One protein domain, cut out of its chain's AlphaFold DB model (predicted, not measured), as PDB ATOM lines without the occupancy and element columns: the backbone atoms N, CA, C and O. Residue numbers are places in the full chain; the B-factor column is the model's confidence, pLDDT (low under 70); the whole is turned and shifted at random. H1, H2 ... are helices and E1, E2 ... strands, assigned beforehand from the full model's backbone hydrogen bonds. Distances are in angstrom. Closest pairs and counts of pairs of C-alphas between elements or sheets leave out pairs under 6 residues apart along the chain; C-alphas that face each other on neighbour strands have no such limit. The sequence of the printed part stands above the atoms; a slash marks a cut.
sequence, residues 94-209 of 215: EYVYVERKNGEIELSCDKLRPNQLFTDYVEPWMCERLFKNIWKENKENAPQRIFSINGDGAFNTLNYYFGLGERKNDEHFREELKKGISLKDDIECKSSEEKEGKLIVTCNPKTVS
ATOM      1  N   GLU A  94     143.693 121.789 101.996       96.00
ATOM      2  CA  GLU A  94     144.660 121.924 103.073       96.00
ATOM      3  C   GLU A  94     144.797 123.420 103.371       96.00
ATOM      4  O   GLU A  94     145.005 124.208 102.449       96.00
ATOM      5  N   TYR A  95     144.635 123.811 104.631       97.00
ATOM      6  CA  TYR A  95     144.650 125.202 105.078       97.00
ATOM      7  C   TYR A  95     145.781 125.424 106.075       97.00
ATOM      8  O   TYR A  95     146.011 124.592 106.954       97.00
ATOM      9  N   VAL A  96     146.463 126.558 105.940       97.31
ATOM     10  CA  VAL A  96     147.464 127.039 106.889       97.31
ATOM     11  C   VAL A  96     147.159 128.484 107.261       97.31
ATOM     12  O   VAL A  96     147.041 129.347 106.389       97.31
ATOM     13  N   TYR A  97     147.078 128.738 108.561       96.38
ATOM     14  CA  TYR A  97     147.058 130.057 109.170       96.38
ATOM     15  C   TYR A  97     148.426 130.370 109.771       96.38
ATOM     16  O   TYR A  97     148.987 129.561 110.511       96.38
ATOM     17  N   VAL A  98     148.943 131.552 109.457       95.44
ATOM     18  CA  VAL A  98     150.213 132.075 109.950       95.44
ATOM     19  C   VAL A  98     149.911 133.205 110.922       95.44
ATOM     20  O   VAL A  98     149.504 134.299 110.521       95.44
ATOM     21  N   GLU A  99     150.117 132.945 112.206       94.00
ATOM     22  CA  GLU A  99     149.971 133.938 113.257       94.00
ATOM     23  C   GLU A  99     151.337 134.519 113.625       94.00
ATOM     24  O   GLU A  99     152.308 133.791 113.813       94.00
ATOM     25  N   ARG A 100     151.418 135.848 113.716       90.81
ATOM     26  CA  ARG A 100     152.631 136.561 114.130       90.81
ATOM     27  C   ARG A 100     152.381 137.163 115.507       90.81
ATOM     28  O   ARG A 100     151.561 138.072 115.632       90.81
ATOM     29  N   LYS A 101     153.071 136.661 116.529       86.69
ATOM     30  CA  LYS A 101     152.943 137.107 117.922       86.69
ATOM     31  C   LYS A 101     154.326 137.295 118.525       86.69
ATOM     32  O   LYS A 101     155.134 136.384 118.507       86.69
ATOM     33  N   ASN A 102     154.595 138.480 119.076       84.69
ATOM     34  CA  ASN A 102     155.833 138.780 119.810       84.69
ATOM     35  C   ASN A 102     157.140 138.465 119.047       84.69
ATOM     36  O   ASN A 102     158.140 138.110 119.660       84.69
ATOM     37  N   GLY A 103     157.139 138.607 117.718       81.62
ATOM     38  CA  GLY A 103     158.297 138.285 116.875       81.62
ATOM     39  C   GLY A 103     158.463 136.795 116.562       81.62
ATOM     40  O   GLY A 103     159.407 136.432 115.870       81.62
ATOM     41  N   GLU A 104     157.544 135.946 117.022       88.31
ATOM     42  CA  GLU A 104     157.476 134.530 116.678       88.31
ATOM     43  C   GLU A 104     156.345 134.263 115.675       88.31
ATOM     44  O   GLU A 104     155.318 134.955 115.644       88.31
ATOM     45  N   ILE A 105     156.560 133.247 114.836       91.00
ATOM     46  CA  ILE A 105     155.581 132.764 113.863       91.00
ATOM     47  C   ILE A 105     155.017 131.435 114.347       91.00
ATOM     48  O   ILE A 105     155.713 130.416 114.353       91.00
ATOM     49  N   GLU A 106     153.729 131.440 114.665       93.56
ATOM     50  CA  GLU A 106     152.955 130.252 114.997       93.56
ATOM     51  C   GLU A 106     152.124 129.816 113.786       93.56
ATOM     52  O   GLU A 106     151.599 130.633 113.026       93.56
ATOM     53  N   LEU A 107     152.020 128.501 113.587       95.12
ATOM     54  CA  LEU A 107     151.247 127.915 112.498       95.12
ATOM     55  C   LEU A 107     150.078 127.122 113.069       95.12
ATOM     56  O   LEU A 107     150.268 126.278 113.943       95.12
ATOM     57  N   SER A 108     148.892 127.345 112.511       96.25
ATOM     58  CA  SER A 108     147.732 126.479 112.709       96.25
ATOM     59  C   SER A 108     147.300 125.918 111.362       96.25
ATOM     60  O   SER A 108     147.300 126.635 110.361       96.25
ATOM     61  N   CYS A 109     146.972 124.632 111.312       97.50
ATOM     62  CA  CYS A 109     146.666 123.954 110.065       97.50
ATOM     63  C   CYS A 109     145.440 123.071 110.203       97.50
ATOM     64  O   CYS A 109     145.280 122.369 111.199       97.50
ATOM     65  N   ASP A 110     144.670 123.016 109.124       96.44
ATOM     66  CA  ASP A 110     143.467 122.208 109.025       96.44
ATOM     67  C   ASP A 110     143.395 121.486 107.676       96.44
ATOM     68  O   ASP A 110     144.002 121.898 106.678       96.44
ATOM     69  N   LYS A 111     142.603 120.416 107.622       95.06
ATOM     70  CA  LYS A 111     142.219 119.744 106.377       95.06
ATOM     71  C   LYS A 111     140.712 119.645 106.255       95.06
ATOM     72  O   LYS A 111     140.017 119.401 107.232       95.06
ATOM     73  N   LEU A 112     140.217 119.770 105.033       91.06
ATOM     74  CA  LEU A 112     138.821 119.527 104.701       91.06
ATOM     75  C   LEU A 112     138.745 118.429 103.643       91.06
ATOM     76  O   LEU A 112     139.277 118.572 102.534       91.06
ATOM     77  N   ARG A 113     138.104 117.314 103.984       88.69
ATOM     78  CA  ARG A 113     137.850 116.194 103.070       88.69
ATOM     79  C   ARG A 113     136.507 116.368 102.354       88.69
ATOM     80  O   ARG A 113     135.669 117.160 102.793       88.69
ATOM     81  N   PRO A 114     136.267 115.631 101.255       82.44
ATOM     82  CA  PRO A 114     134.957 115.612 100.616       82.44
ATOM     83  C   PRO A 114     133.826 115.320 101.610       82.44
ATOM     84  O   PRO A 114     133.912 114.376 102.391       82.44
ATOM     85  N   ASN A 115     132.747 116.103 101.526       80.81
ATOM     86  CA  ASN A 115     131.516 115.945 102.313       80.81
ATOM     87  C   ASN A 115     131.667 116.121 103.838       80.81
ATOM     88  O   ASN A 115     130.755 115.752 104.577       80.81
ATOM     89  N   GLN A 116     132.778 116.678 104.327       83.44
ATOM     90  CA  GLN A 116     132.897 117.054 105.735       83.44
ATOM     91  C   GLN A 116     132.218 118.399 106.015       83.44
ATOM     92  O   GLN A 116     132.320 119.336 105.226       83.44
ATOM     93  N   LEU A 117     131.544 118.479 107.165       82.75
ATOM     94  CA  LEU A 117     130.952 119.718 107.683       82.75
ATOM     95  C   LEU A 117     131.945 120.555 108.496       82.75
ATOM     96  O   LEU A 117     131.740 121.753 108.639       82.75
ATOM     97  N   PHE A 118     132.985 119.919 109.036       86.56
ATOM     98  CA  PHE A 118     134.001 120.545 109.874       86.56
ATOM     99  C   PHE A 118     135.387 120.137 109.399       86.56
ATOM    100  O   PHE A 118     135.560 119.083 108.784       86.56
ATOM    101  N   THR A 119     136.370 120.974 109.697       91.50
ATOM    102  CA  THR A 119     137.768 120.714 109.387       91.50
ATOM    103  C   THR A 119     138.408 119.759 110.393       91.50
ATOM    104  O   THR A 119     138.086 119.769 111.580       91.50
ATOM    105  N   ASP A 120     139.351 118.953 109.912       93.00
ATOM    106  CA  ASP A 120     140.234 118.138 110.741       93.00
ATOM    107  C   ASP A 120     141.463 118.976 111.128       93.00
ATOM    108  O   ASP A 120     142.247 119.355 110.251       93.00
ATOM    109  N   TYR A 121     141.661 119.216 112.425       94.44
ATOM    110  CA  TYR A 121     142.879 119.850 112.934       94.44
ATOM    111  C   TYR A 121     144.120 119.004 112.625       94.44
ATOM    112  O   TYR A 121     144.102 117.773 112.731       94.44
ATOM    113  N   VAL A 122     145.220 119.667 112.272       95.38
ATOM    114  CA  VAL A 122     146.510 119.033 111.987       95.38
ATOM    115  C   VAL A 122     147.493 119.334 113.114       95.38
ATOM    116  O   VAL A 122     147.772 120.491 113.415       95.38
ATOM    117  N   GLU A 123     148.083 118.285 113.693       92.88
ATOM    118  CA  GLU A 123     149.063 118.425 114.775       92.88
ATOM    119  C   GLU A 123     150.250 119.332 114.386       92.88
ATOM    120  O   GLU A 123     150.688 119.301 113.231       92.88
ATOM    121  N   PRO A 124     150.846 120.090 115.330       91.12
ATOM    122  CA  PRO A 124     151.845 121.117 115.013       91.12
ATOM    123  C   PRO A 124     153.038 120.625 114.176       91.12
ATOM    124  O   PRO A 124     153.427 121.266 113.199       91.12
ATOM    125  N   TRP A 125     153.586 119.446 114.491       88.94
ATOM    126  CA  TRP A 125     154.714 118.869 113.746       88.94
ATOM    127  C   TRP A 125     154.338 118.490 112.301       88.94
ATOM    128  O   TRP A 125     155.163 118.578 111.389       88.94
ATOM    129  N   MET A 126     153.079 118.104 112.062       94.88
ATOM    130  CA  MET A 126     152.544 117.885 110.717       94.88
ATOM    131  C   MET A 126     152.214 119.201 110.018       94.88
ATOM    132  O   MET A 126     152.391 119.292 108.803       94.88
ATOM    133  N   CYS A 127     151.761 120.211 110.762       95.50
ATOM    134  CA  CYS A 127     151.439 121.533 110.242       95.50
ATOM    135  C   CYS A 127     152.676 122.208 109.640       95.50
ATOM    136  O   CYS A 127     152.621 122.711 108.520       95.50
ATOM    137  N   GLU A 128     153.837 122.106 110.293       93.06
ATOM    138  CA  GLU A 128     155.091 122.602 109.717       93.06
ATOM    139  C   GLU A 128     155.445 121.932 108.385       93.06
ATOM    140  O   GLU A 128     155.888 122.586 107.434       93.06
ATOM    141  N   ARG A 129     155.261 120.611 108.308       93.69
ATOM    142  CA  ARG A 129     155.504 119.845 107.084       93.69
ATOM    143  C   ARG A 129     154.510 120.235 105.993       93.69
ATOM    144  O   ARG A 129     154.901 120.360 104.835       93.69
ATOM    145  N   LEU A 130     153.248 120.440 106.357       94.69
ATOM    146  CA  LEU A 130     152.200 120.879 105.446       94.69
ATOM    147  C   LEU A 130     152.502 122.271 104.886       94.69
ATOM    148  O   LEU A 130     152.487 122.448 103.671       94.69
ATOM    149  N   PHE A 131     152.869 123.218 105.750       95.19
ATOM    150  CA  PHE A 131     153.303 124.549 105.349       95.19
ATOM    151  C   PHE A 131     154.436 124.470 104.326       95.19
ATOM    152  O   PHE A 131     154.286 124.985 103.226       95.19
ATOM    153  N   LYS A 132     155.516 123.730 104.615       93.25
ATOM    154  CA  LYS A 132     156.653 123.558 103.686       93.25
ATOM    155  C   LYS A 132     156.279 122.831 102.389       93.25
ATOM    156  O   LYS A 132     157.004 122.910 101.394       93.25
ATOM    157  N   ASN A 133     155.188 122.071 102.378       91.56
ATOM    158  CA  ASN A 133     154.694 121.427 101.166       91.56
ATOM    159  C   ASN A 133     153.961 122.414 100.257       91.56
ATOM    160  O   ASN A 133     154.147 122.333  99.044       91.56
ATOM    161  N   ILE A 134     153.185 123.329 100.837       92.75
ATOM    162  CA  ILE A 134     152.349 124.293 100.114       92.75
ATOM    163  C   ILE A 134     153.137 125.564  99.772       92.75
ATOM    164  O   ILE A 134     153.148 126.006  98.628       92.75
ATOM    165  N   TRP A 135     153.823 126.132 100.760       92.38
ATOM    166  CA  TRP A 135     154.592 127.363 100.661       92.38
ATOM    167  C   TRP A 135     156.084 127.046 100.736       92.38
ATOM    168  O   TRP A 135     156.599 126.586 101.756       92.38
ATOM    169  N   LYS A 136     156.781 127.243  99.615       88.06
ATOM    170  CA  LYS A 136     158.207 126.904  99.481       88.06
ATOM    171  C   LYS A 136     159.141 128.026  99.925       88.06
ATOM    172  O   LYS A 136     160.334 127.782 100.077       88.06
ATOM    173  N   GLU A 137     158.612 129.229 100.111       88.00
ATOM    174  CA  GLU A 137     159.393 130.394 100.515       88.00
ATOM    175  C   GLU A 137     159.527 130.488 102.041       88.00
ATOM    176  O   GLU A 137     159.020 129.656 102.800       88.00
ATOM    177  N   ASN A 138     160.238 131.518 102.501       84.75
ATOM    178  CA  ASN A 138     160.460 131.755 103.920       84.75
ATOM    179  C   ASN A 138     159.132 132.031 104.661       84.75
ATOM    180  O   ASN A 138     158.257 132.722 104.136       84.75
ATOM    181  N   LYS A 139     159.012 131.521 105.899       86.25
ATOM    182  CA  LYS A 139     157.876 131.760 106.806       86.25
ATOM    183  C   LYS A 139     157.623 133.254 107.028       86.25
ATOM    184  O   LYS A 139     156.470 133.659 107.085       86.25
ATOM    185  N   GLU A 140     158.675 134.070 107.074       86.50
ATOM    186  CA  GLU A 140     158.558 135.523 107.276       86.50
ATOM    187  C   GLU A 140     157.716 136.214 106.195       86.50
ATOM    188  O   GLU A 140     156.861 137.047 106.502       86.50
ATOM    189  N   ASN A 141     157.873 135.789 104.939       88.00
ATOM    190  CA  ASN A 141     157.164 136.354 103.787       88.00
ATOM    191  C   ASN A 141     155.825 135.657 103.517       88.00
ATOM    192  O   ASN A 141     155.150 135.962 102.534       88.00
ATOM    193  N   ALA A 142     155.444 134.689 104.352       92.44
ATOM    194  CA  ALA A 142     154.251 133.902 104.116       92.44
ATOM    195  C   ALA A 142     152.978 134.755 104.259       92.44
ATOM    196  O   ALA A 142     152.854 135.535 105.215       92.44
ATOM    197  N   PRO A 143     151.993 134.575 103.365       93.81
ATOM    198  CA  PRO A 143     150.653 135.097 103.566       93.81
ATOM    199  C   PRO A 143     150.058 134.604 104.886       93.81
ATOM    200  O   PRO A 143     150.369 133.508 105.350       93.81
ATOM    201  N   GLN A 144     149.166 135.395 105.475       95.31
ATOM    202  CA  GLN A 144     148.482 135.048 106.715       95.31
ATOM    203  C   GLN A 144     147.647 133.774 106.559       95.31
ATOM    204  O   GLN A 144     147.549 132.978 107.488       95.31
ATOM    205  N   ARG A 145     147.025 133.577 105.394       96.06
ATOM    206  CA  ARG A 145     146.212 132.398 105.089       96.06
ATOM    207  C   ARG A 145     146.642 131.804 103.764       96.06
ATOM    208  O   ARG A 145     146.743 132.520 102.768       96.06
ATOM    209  N   ILE A 146     146.865 130.496 103.749       96.94
ATOM    210  CA  ILE A 146     147.291 129.757 102.564       96.94
ATOM    211  C   ILE A 146     146.410 128.521 102.430       96.94
ATOM    212  O   ILE A 146     146.309 127.716 103.354       96.94
ATOM    213  N   PHE A 147     145.787 128.362 101.270       96.62
ATOM    214  CA  PHE A 147     144.973 127.207 100.924       96.62
ATOM    215  C   PHE A 147     145.621 126.460  99.765       96.62
ATOM    216  O   PHE A 147     146.015 127.071  98.777       96.62
ATOM    217  N   SER A 148     145.685 125.139  99.868       96.12
ATOM    218  CA  SER A 148     145.988 124.223  98.771       96.12
ATOM    219  C   SER A 148     144.721 123.434  98.468       96.12
ATOM    220  O   SER A 148     144.270 122.634  99.290       96.12
ATOM    221  N   ILE A 149     144.115 123.714  97.319       94.94
ATOM    222  CA  ILE A 149     142.771 123.264  96.953       94.94
ATOM    223  C   ILE A 149     142.881 122.354  95.736       94.94
ATOM    224  O   ILE A 149     143.461 122.749  94.731       94.94
ATOM    225  N   ASN A 150     142.335 121.142  95.804       89.88
ATOM    226  CA  ASN A 150     142.311 120.250  94.645       89.88
ATOM    227  C   ASN A 150     141.147 120.611  93.702       89.88
ATOM    228  O   ASN A 150     139.997 120.701  94.144       89.88
ATOM    229  N   GLY A 151     141.440 120.762  92.407       78.31
ATOM    230  CA  GLY A 151     140.469 121.069  91.350       78.31
ATOM    231  C   GLY A 151     139.693 122.379  91.554       78.31
ATOM    232  O   GLY A 151     140.180 123.332  92.157       78.31
ATOM    233  N   ASP A 152     138.439 122.416  91.090       78.31
ATOM    234  CA  ASP A 152     137.570 123.609  91.096       78.31
ATOM    235  C   ASP A 152     136.918 123.934  92.459       78.31
ATOM    236  O   ASP A 152     135.889 124.609  92.541       78.31
ATOM    237  N   GLY A 153     137.506 123.470  93.564       88.38
ATOM    238  CA  GLY A 153     136.951 123.622  94.914       88.38
ATOM    239  C   GLY A 153     137.020 125.036  95.505       88.38
ATOM    240  O   GLY A 153     136.486 125.258  96.590       88.38
ATOM    241  N   ALA A 154     137.653 125.993  94.818       92.06
ATOM    242  CA  ALA A 154     138.017 127.298  95.374       92.06
ATOM    243  C   ALA A 154     136.830 128.088  95.939       92.06
ATOM    244  O   ALA A 154     136.914 128.608  97.052       92.06
ATOM    245  N   PHE A 155     135.715 128.143  95.205       93.12
ATOM    246  CA  PHE A 155     134.520 128.858  95.652       93.12
ATOM    247  C   PHE A 155     133.980 128.286  96.965       93.12
ATOM    248  O   PHE A 155     133.768 129.021  97.925       93.12
ATOM    249  N   ASN A 156     133.795 126.965  97.025       91.38
ATOM    250  CA  ASN A 156     133.239 126.297  98.200       91.38
ATOM    251  C   ASN A 156     134.157 126.453  99.413       91.38
ATOM    252  O   ASN A 156     133.677 126.736 100.509       91.38
ATOM    253  N   THR A 157     135.470 126.323  99.208       92.50
ATOM    254  CA  THR A 157     136.467 126.537 100.255       92.50
ATOM    255  C   THR A 157     136.397 127.961 100.795       92.50
ATOM    256  O   THR A 157     136.213 128.155 101.992       92.50
ATOM    257  N   LEU A 158     136.480 128.980  99.937       93.38
ATOM    258  CA  LEU A 158     136.450 130.371 100.394       93.38
ATOM    259  C   LEU A 158     135.097 130.744 101.020       93.38
ATOM    260  O   LEU A 158     135.059 131.492 101.994       93.38
ATOM    261  N   ASN A 159     133.994 130.175 100.531       92.06
ATOM    262  CA  ASN A 159     132.683 130.352 101.145       92.06
ATOM    263  C   ASN A 159     132.596 129.743 102.546       92.06
ATOM    264  O   ASN A 159     132.010 130.367 103.426       92.06
ATOM    265  N   TYR A 160     133.203 128.578 102.768       89.88
ATOM    266  CA  TYR A 160     133.254 127.951 104.087       89.88
ATOM    267  C   TYR A 160     133.992 128.826 105.113       89.88
ATOM    268  O   TYR A 160     133.491 129.028 106.214       89.88
ATOM    269  N   TYR A 161     135.155 129.381 104.749       90.25
ATOM    270  CA  TYR A 161     135.986 130.147 105.686       90.25
ATOM    271  C   TYR A 161     135.560 131.611 105.861       90.25
ATOM    272  O   TYR A 161     135.725 132.158 106.949       90.25
ATOM    273  N   PHE A 162     135.038 132.258 104.814       91.94
ATOM    274  CA  PHE A 162     134.782 133.707 104.825       91.94
ATOM    275  C   PHE A 162     133.310 134.086 104.629       91.94
ATOM    276  O   PHE A 162     132.921 135.208 104.950       91.94
ATOM    277  N   GLY A 163     132.481 133.185 104.097       89.50
ATOM    278  CA  GLY A 163     131.104 133.482 103.698       89.50
ATOM    279  C   GLY A 163     131.037 134.504 102.557       89.50
ATOM    280  O   GLY A 163     131.040 135.715 102.784       89.50
ATOM    281  N   LEU A 164     130.909 134.026 101.318       89.75
ATOM    282  CA  LEU A 164     130.974 134.848 100.101       89.75
ATOM    283  C   LEU A 164     129.670 135.595  99.757       89.75
ATOM    284  O   LEU A 164     129.615 136.295  98.745       89.75
ATOM    285  N   GLY A 165     128.630 135.480 100.588       86.88
ATOM    286  CA  GLY A 165     127.346 136.150 100.369       86.88
ATOM    287  C   GLY A 165     126.645 135.653  99.102       86.88
ATOM    288  O   GLY A 165     126.470 134.451  98.928       86.88
ATOM    289  N   GLU A 166     126.250 136.576  98.223       88.12
ATOM    290  CA  GLU A 166     125.501 136.286  96.987       88.12
ATOM    291  C   GLU A 166     126.384 135.952  95.770       88.12
ATOM    292  O   GLU A 166     125.868 135.747  94.667       88.12
ATOM    293  N   ARG A 167     127.716 135.904  95.932       91.56
ATOM    294  CA  ARG A 167     128.617 135.509  94.836       91.56
ATOM    295  C   ARG A 167     128.279 134.096  94.351       91.56
ATOM    296  O   ARG A 167     127.832 133.249  95.121       91.56
ATOM    297  N   LYS A 168     128.531 133.832  93.070       92.56
ATOM    298  CA  LYS A 168     128.242 132.546  92.424       92.56
ATOM    299  C   LYS A 168     129.524 131.786  92.109       92.56
ATOM    300  O   LYS A 168     130.576 132.382  91.903       92.56
ATOM    301  N   ASN A 169     129.412 130.461  92.071       93.31
ATOM    302  CA  ASN A 169     130.482 129.590  91.600       93.31
ATOM    303  C   ASN A 169     130.455 129.529  90.067       93.31
ATOM    304  O   ASN A 169     129.806 128.655  89.492       93.31
ATOM    305  N   ASP A 170     131.100 130.491  89.420       92.19
ATOM    306  CA  ASP A 170     131.173 130.594  87.965       92.19
ATOM    307  C   ASP A 170     132.568 131.033  87.484       92.19
ATOM    308  O   ASP A 170     133.503 131.234  88.265       92.19
ATOM    309  N   GLU A 171     132.730 131.139  86.165       92.00
ATOM    310  CA  GLU A 171     133.991 131.551  85.545       92.00
ATOM    311  C   GLU A 171     134.386 132.982  85.930       92.00
ATOM    312  O   GLU A 171     135.568 133.254  86.130       92.00
ATOM    313  N   HIS A 172     133.409 133.874  86.130       93.88
ATOM    314  CA  HIS A 172     133.667 135.240  86.578       93.88
ATOM    315  C   HIS A 172     134.350 135.244  87.946       93.88
ATOM    316  O   HIS A 172     135.390 135.882  88.102       93.88
ATOM    317  N   PHE A 173     133.841 134.470  88.909       94.06
ATOM    318  CA  PHE A 173     134.486 134.321  90.213       94.06
ATOM    319  C   PHE A 173     135.926 133.802  90.099       94.06
ATOM    320  O   PHE A 173     136.819 134.315  90.774       94.06
ATOM    321  N   ARG A 174     136.175 132.805  89.236       91.88
ATOM    322  CA  ARG A 174     137.529 132.257  89.031       91.88
ATOM    323  C   ARG A 174     138.482 133.316  88.472       91.88
ATOM    324  O   ARG A 174     139.620 133.411  88.928       91.88
ATOM    325  N   GLU A 175     138.030 134.125  87.518       93.50
ATOM    326  CA  GLU A 175     138.835 135.205  86.936       93.50
ATOM    327  C   GLU A 175     139.072 136.363  87.910       93.50
ATOM    328  O   GLU A 175     140.178 136.904  87.974       93.50
ATOM    329  N   GLU A 176     138.072 136.725  88.712       95.06
ATOM    330  CA  GLU A 176     138.261 137.689  89.793       95.06
ATOM    331  C   GLU A 176     139.281 137.169  90.816       95.06
ATOM    332  O   GLU A 176     140.187 137.905  91.202       95.06
ATOM    333  N   LEU A 177     139.190 135.896  91.220       95.50
ATOM    334  CA  LEU A 177     140.102 135.295  92.197       95.50
ATOM    335  C   LEU A 177     141.558 135.286  91.705       95.50
ATOM    336  O   LEU A 177     142.470 135.517  92.499       95.50
ATOM    337  N   LYS A 178     141.800 135.089  90.405       94.88
ATOM    338  CA  LYS A 178     143.148 135.219  89.818       94.88
ATOM    339  C   LYS A 178     143.699 136.640  89.923       94.88
ATOM    340  O   LYS A 178     144.900 136.820  90.121       94.88
ATOM    341  N   LYS A 179     142.843 137.653  89.767       94.06
ATOM    342  CA  LYS A 179     143.238 139.068  89.863       94.06
ATOM    343  C   LYS A 179     143.442 139.499  91.315       94.06
ATOM    344  O   LYS A 179     144.392 140.227  91.588       94.06
ATOM    345  N   GLY A 180     142.612 138.978  92.212       94.94
ATOM    346  CA  GLY A 180     142.519 139.346  93.619       94.94
ATOM    347  C   GLY A 180     141.085 139.763  93.943       94.94
ATOM    348  O   GLY A 180     140.557 140.701  93.345       94.94
ATOM    349  N   ILE A 181     140.439 139.067  94.882       93.94
ATOM    350  CA  ILE A 181     139.103 139.413  95.382       93.94
ATOM    351  C   ILE A 181     139.167 139.916  96.806       93.94
ATOM    352  O   ILE A 181     139.814 139.327  97.665       93.94
ATOM    353  N   SER A 182     138.416 140.978  97.072       92.31
ATOM    354  CA  SER A 182     138.147 141.423  98.436       92.31
ATOM    355  C   SER A 182     136.982 140.630  99.021       92.31
ATOM    356  O   SER A 182     135.900 140.568  98.424       92.31
ATOM    357  N   LEU A 183     137.222 140.031 100.179       89.56
ATOM    358  CA  LEU A 183     136.254 139.307 100.988       89.56
ATOM    359  C   LEU A 183     135.876 140.137 102.223       89.56
ATOM    360  O   LEU A 183     136.249 141.306 102.340       89.56
ATOM    361  N   LYS A 184     135.097 139.542 103.131       82.06
ATOM    362  CA  LYS A 184     134.781 140.157 104.424       82.06
ATOM    363  C   LYS A 184     136.055 140.443 105.227       82.06
ATOM    364  O   LYS A 184     137.097 139.832 104.992       82.06
ATOM    365  N   ASP A 185     135.933 141.376 106.167       83.31
ATOM    366  CA  ASP A 185     137.000 141.786 107.089       83.31
ATOM    367  C   ASP A 185     138.254 142.340 106.388       83.31
ATOM    368  O   ASP A 185     139.372 142.182 106.872       83.31
ATOM    369  N   ASP A 186     138.064 142.971 105.222       87.88
ATOM    370  CA  ASP A 186     139.129 143.558 104.398       87.88
ATOM    371  C   ASP A 186     140.257 142.578 104.053       87.88
ATOM    372  O   ASP A 186     141.422 142.952 103.908       87.88
ATOM    373  N   ILE A 187     139.908 141.304 103.884       92.88
ATOM    374  CA  ILE A 187     140.834 140.267 103.441       92.88
ATOM    375  C   ILE A 187     140.819 140.213 101.917       92.88
ATOM    376  O   ILE A 187     139.775 140.020 101.296       92.88
ATOM    377  N   GLU A 188     141.984 140.347 101.300       95.81
ATOM    378  CA  GLU A 188     142.170 140.100  99.880       95.81
ATOM    379  C   GLU A 188     142.688 138.681  99.663       95.81
ATOM    380  O   GLU A 188     143.693 138.291 100.258       95.81
ATOM    381  N   CYS A 189     142.005 137.918  98.811       96.06
ATOM    382  CA  CYS A 189     142.397 136.574  98.404       96.06
ATOM    383  C   CYS A 189     142.782 136.542  96.926       96.06
ATOM    384  O   CYS A 189     142.045 137.064  96.088       96.06
ATOM    385  N   LYS A 190     143.876 135.858  96.592       96.19
ATOM    386  CA  LYS A 190     144.348 135.692  95.216       96.19
ATOM    387  C   LYS A 190     144.770 134.254  94.946       96.19
ATOM    388  O   LYS A 190     145.436 133.637  95.777       96.19
ATOM    389  N   SER A 191     144.399 133.714  93.788       95.25
ATOM    390  CA  SER A 191     144.857 132.389  93.361       95.25
ATOM    391  C   SER A 191     146.119 132.451  92.507       95.25
ATOM    392  O   SER A 191     146.275 133.341  91.669       95.25
ATOM    393  N   SER A 192     146.983 131.451  92.660       91.12
ATOM    394  CA  SER A 192     148.052 131.150  91.711       91.12
ATOM    395  C   SER A 192     147.507 130.474  90.449       91.12
ATOM    396  O   SER A 192     146.322 130.165  90.341       91.12
ATOM    397  N   GLU A 193     148.399 130.176  89.506       87.19
ATOM    398  CA  GLU A 193     148.125 129.159  88.492       87.19
ATOM    399  C   GLU A 193     147.978 127.777  89.141       87.19
ATOM    400  O   GLU A 193     148.593 127.488  90.175       87.19
ATOM    401  N   GLU A 194     147.163 126.929  88.522       84.75
ATOM    402  CA  GLU A 194     146.977 125.547  88.945       84.75
ATOM    403  C   GLU A 194     148.204 124.714  88.562       84.75
ATOM    404  O   GLU A 194     148.666 124.744  87.420       84.75
ATOM    405  N   LYS A 195     148.742 123.959  89.521       80.25
ATOM    406  CA  LYS A 195     149.877 123.054  89.311       80.25
ATOM    407  C   LYS A 195     149.520 121.688  89.862       80.25
ATOM    408  O   LYS A 195     149.079 121.578  91.000       80.25
ATOM    409  N   GLU A 196     149.700 120.649  89.049       81.31
ATOM    410  CA  GLU A 196     149.439 119.255  89.445       81.31
ATOM    411  C   GLU A 196     148.006 119.017  89.973       81.31
ATOM    412  O   GLU A 196     147.791 118.227  90.890       81.31
ATOM    413  N   GLY A 197     147.011 119.719  89.416       83.00
ATOM    414  CA  GLY A 197     145.613 119.612  89.854       83.00
ATOM    415  C   GLY A 197     145.296 120.357  91.158       83.00
ATOM    416  O   GLY A 197     144.217 120.173  91.728       83.00
ATOM    417  N   LYS A 198     146.242 121.162  91.663       89.19
ATOM    418  CA  LYS A 198     146.104 121.969  92.876       89.19
ATOM    419  C   LYS A 198     146.176 123.456  92.571       89.19
ATOM    420  O   LYS A 198     147.111 123.935  91.930       89.19
ATOM    421  N   LEU A 199     145.217 124.193  93.115       93.69
ATOM    422  CA  LEU A 199     145.189 125.643  93.146       93.69
ATOM    423  C   LEU A 199     145.680 126.128  94.509       93.69
ATOM    424  O   LEU A 199     145.133 125.730  95.542       93.69
ATOM    425  N   ILE A 200     146.682 127.008  94.520       95.25
ATOM    426  CA  ILE A 200     147.071 127.708  95.743       95.25
ATOM    427  C   ILE A 200     146.310 129.024  95.812       95.25
ATOM    428  O   ILE A 200     146.320 129.800  94.858       95.25
ATOM    429  N   VAL A 201     145.656 129.283  96.939       96.69
ATOM    430  CA  VAL A 201     145.007 130.566  97.220       96.69
ATOM    431  C   VAL A 201     145.650 131.173  98.450       96.69
ATOM    432  O   VAL A 201     145.747 130.526  99.491       96.69
ATOM    433  N   THR A 202     146.092 132.416  98.336       96.69
ATOM    434  CA  THR A 202     146.667 133.177  99.442       96.69
ATOM    435  C   THR A 202     145.699 134.272  99.840       96.69
ATOM    436  O   THR A 202     145.074 134.878  98.973       96.69
ATOM    437  N   CYS A 203     145.545 134.519 101.139       96.06
ATOM    438  CA  CYS A 203     144.701 135.598 101.629       96.06
ATOM    439  C   CYS A 203     145.395 136.405 102.727       96.06
ATOM    440  O   CYS A 203     145.902 135.835 103.698       96.06
ATOM    441  N   ASN A 204     145.365 137.728 102.594       94.12
ATOM    442  CA  ASN A 204     145.966 138.676 103.529       94.12
ATOM    443  C   ASN A 204     144.984 139.798 103.868       94.12
ATOM    444  O   ASN A 204     144.207 140.197 103.002       94.12
ATOM    445  N   PRO A 205     145.032 140.360 105.085       91.50
ATOM    446  CA  PRO A 205     144.404 141.648 105.347       91.50
ATOM    447  C   PRO A 205     145.013 142.703 104.414       91.50
ATOM    448  O   PRO A 205     146.237 142.761 104.274       91.50
ATOM    449  N   LYS A 206     144.187 143.554 103.802       81.94
ATOM    450  CA  LYS A 206     144.640 144.609 102.878       81.94
ATOM    451  C   LYS A 206     145.690 145.541 103.478       81.94
ATOM    452  O   LYS A 206     146.569 146.015 102.770       81.94
ATOM    453  N   THR A 207     145.644 145.749 104.789       65.44
ATOM    454  CA  THR A 207     146.613 146.565 105.529       65.44
ATOM    455  C   THR A 207     148.040 146.005 105.516       65.44
ATOM    456  O   THR A 207     148.978 146.754 105.762       65.44
ATOM    457  N   VAL A 208     148.234 144.720 105.198       55.28
ATOM    458  CA  VAL A 208     149.564 144.084 105.122       55.28
ATOM    459  C   VAL A 208     150.176 144.208 103.718       55.28
ATOM    460  O   VAL A 208     151.395 144.154 103.563       55.28
ATOM    461  N   SER A 209     149.358 144.424 102.686       49.88
ATOM    462  CA  SER A 209     149.799 144.447 101.284       49.88
ATOM    463  C   SER A 209     150.616 145.696 100.916       49.88
ATOM    464  O   SER A 209     151.451 145.638 100.015       49.88
TER     465      SER A 209
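Overview. This is residues 94 to 209 of the 215 residues of an uncharacterized protein of Mycoplasma suis (strain KI_3806) (UniProt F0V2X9). A twisted, five-stranded antiparallel sheet has H1 crossing one face over E2, E1 and E3, while H2 packs on the opposite face near E3 and E5. H3 sits by the edge strand E4, and short H4 ends the printed part. The printed part has 116 residues with four named helices and five named strands, in the order E1 E2 H1 E3 H2 H3 E4 E5 H4; the sheet order is E2 E1 E3 E5 E4 and the class is mixed, helices and strands. It is compact, with a radius of gyration of the C-alphas of 13.8 A and spans of 38 by 33 by 26 A.

Arrangement. E1, residues 94 to 101, and E2, residues 104 to 112, form an antiparallel hairpin, with N 97 and O 108 2.8 A apart. H1, residues 124 to 134, is on the sheet at a height of 8.0 A and runs across the strands, at 79 degrees to E2 on the local plane; the closest C-alphas of the two are those of Cys 109 and Cys 127, 5.4 A apart. E3, residues 145 to 150, is antiparallel to E1, with N 96 and O 146 2.8 A apart. E2, H1 and E3 form a split strand-helix-strand unit, two strands running the same way with E1 between them, and its crossover is left-handed. H2, residues 154 to 162, is on the opposite face from H1, at a height of 8.0 A. H3, residues 171 to 179, only grazes the sheet with residues 174 to 179; it is close to but not clearly touching H2, with the closest C-alphas, those of Phe 155 and Phe 173, 7.7 A apart. E4, residues 187 to 191, and E5, residues 198 to 205, form another antiparallel hairpin, with N 190 and O 202 2.8 A apart. E5 is also antiparallel to E3, with N 147 and O 201 2.8 A apart. E3, H2, H3 and E4 form a second split unit, with E5 between its strands and a right-handed crossover. H4, residues 206 to 209, only grazes the sheet. Every O i to N i+4 pair is within hydrogen-bond range in H2 and H3, 6 of 7 in H1, and H4 is too short for such a pair.

Along the chain. E1 starts at C-alpha 94 (144.660, 121.924, 103.073) and is 22.8 A long; E2 is 26.8 A, H1 15.2 A, E3 16.5 A and E5 23.4 A. H4 ends at C-alpha 209 (149.799, 144.447, 101.284).

Size, cuts and confidence. The C-alphas of Asn 102 and Glu 171 are the two farthest apart, at 41.3 A. The printed part has no cut. The link from E2 to H1 is long, and its residues 120 to 121 pair antiparallel with 110 to 111 of E2. Mean pLDDT of the printed part is 90.4, with residues 207 to 209 under 70.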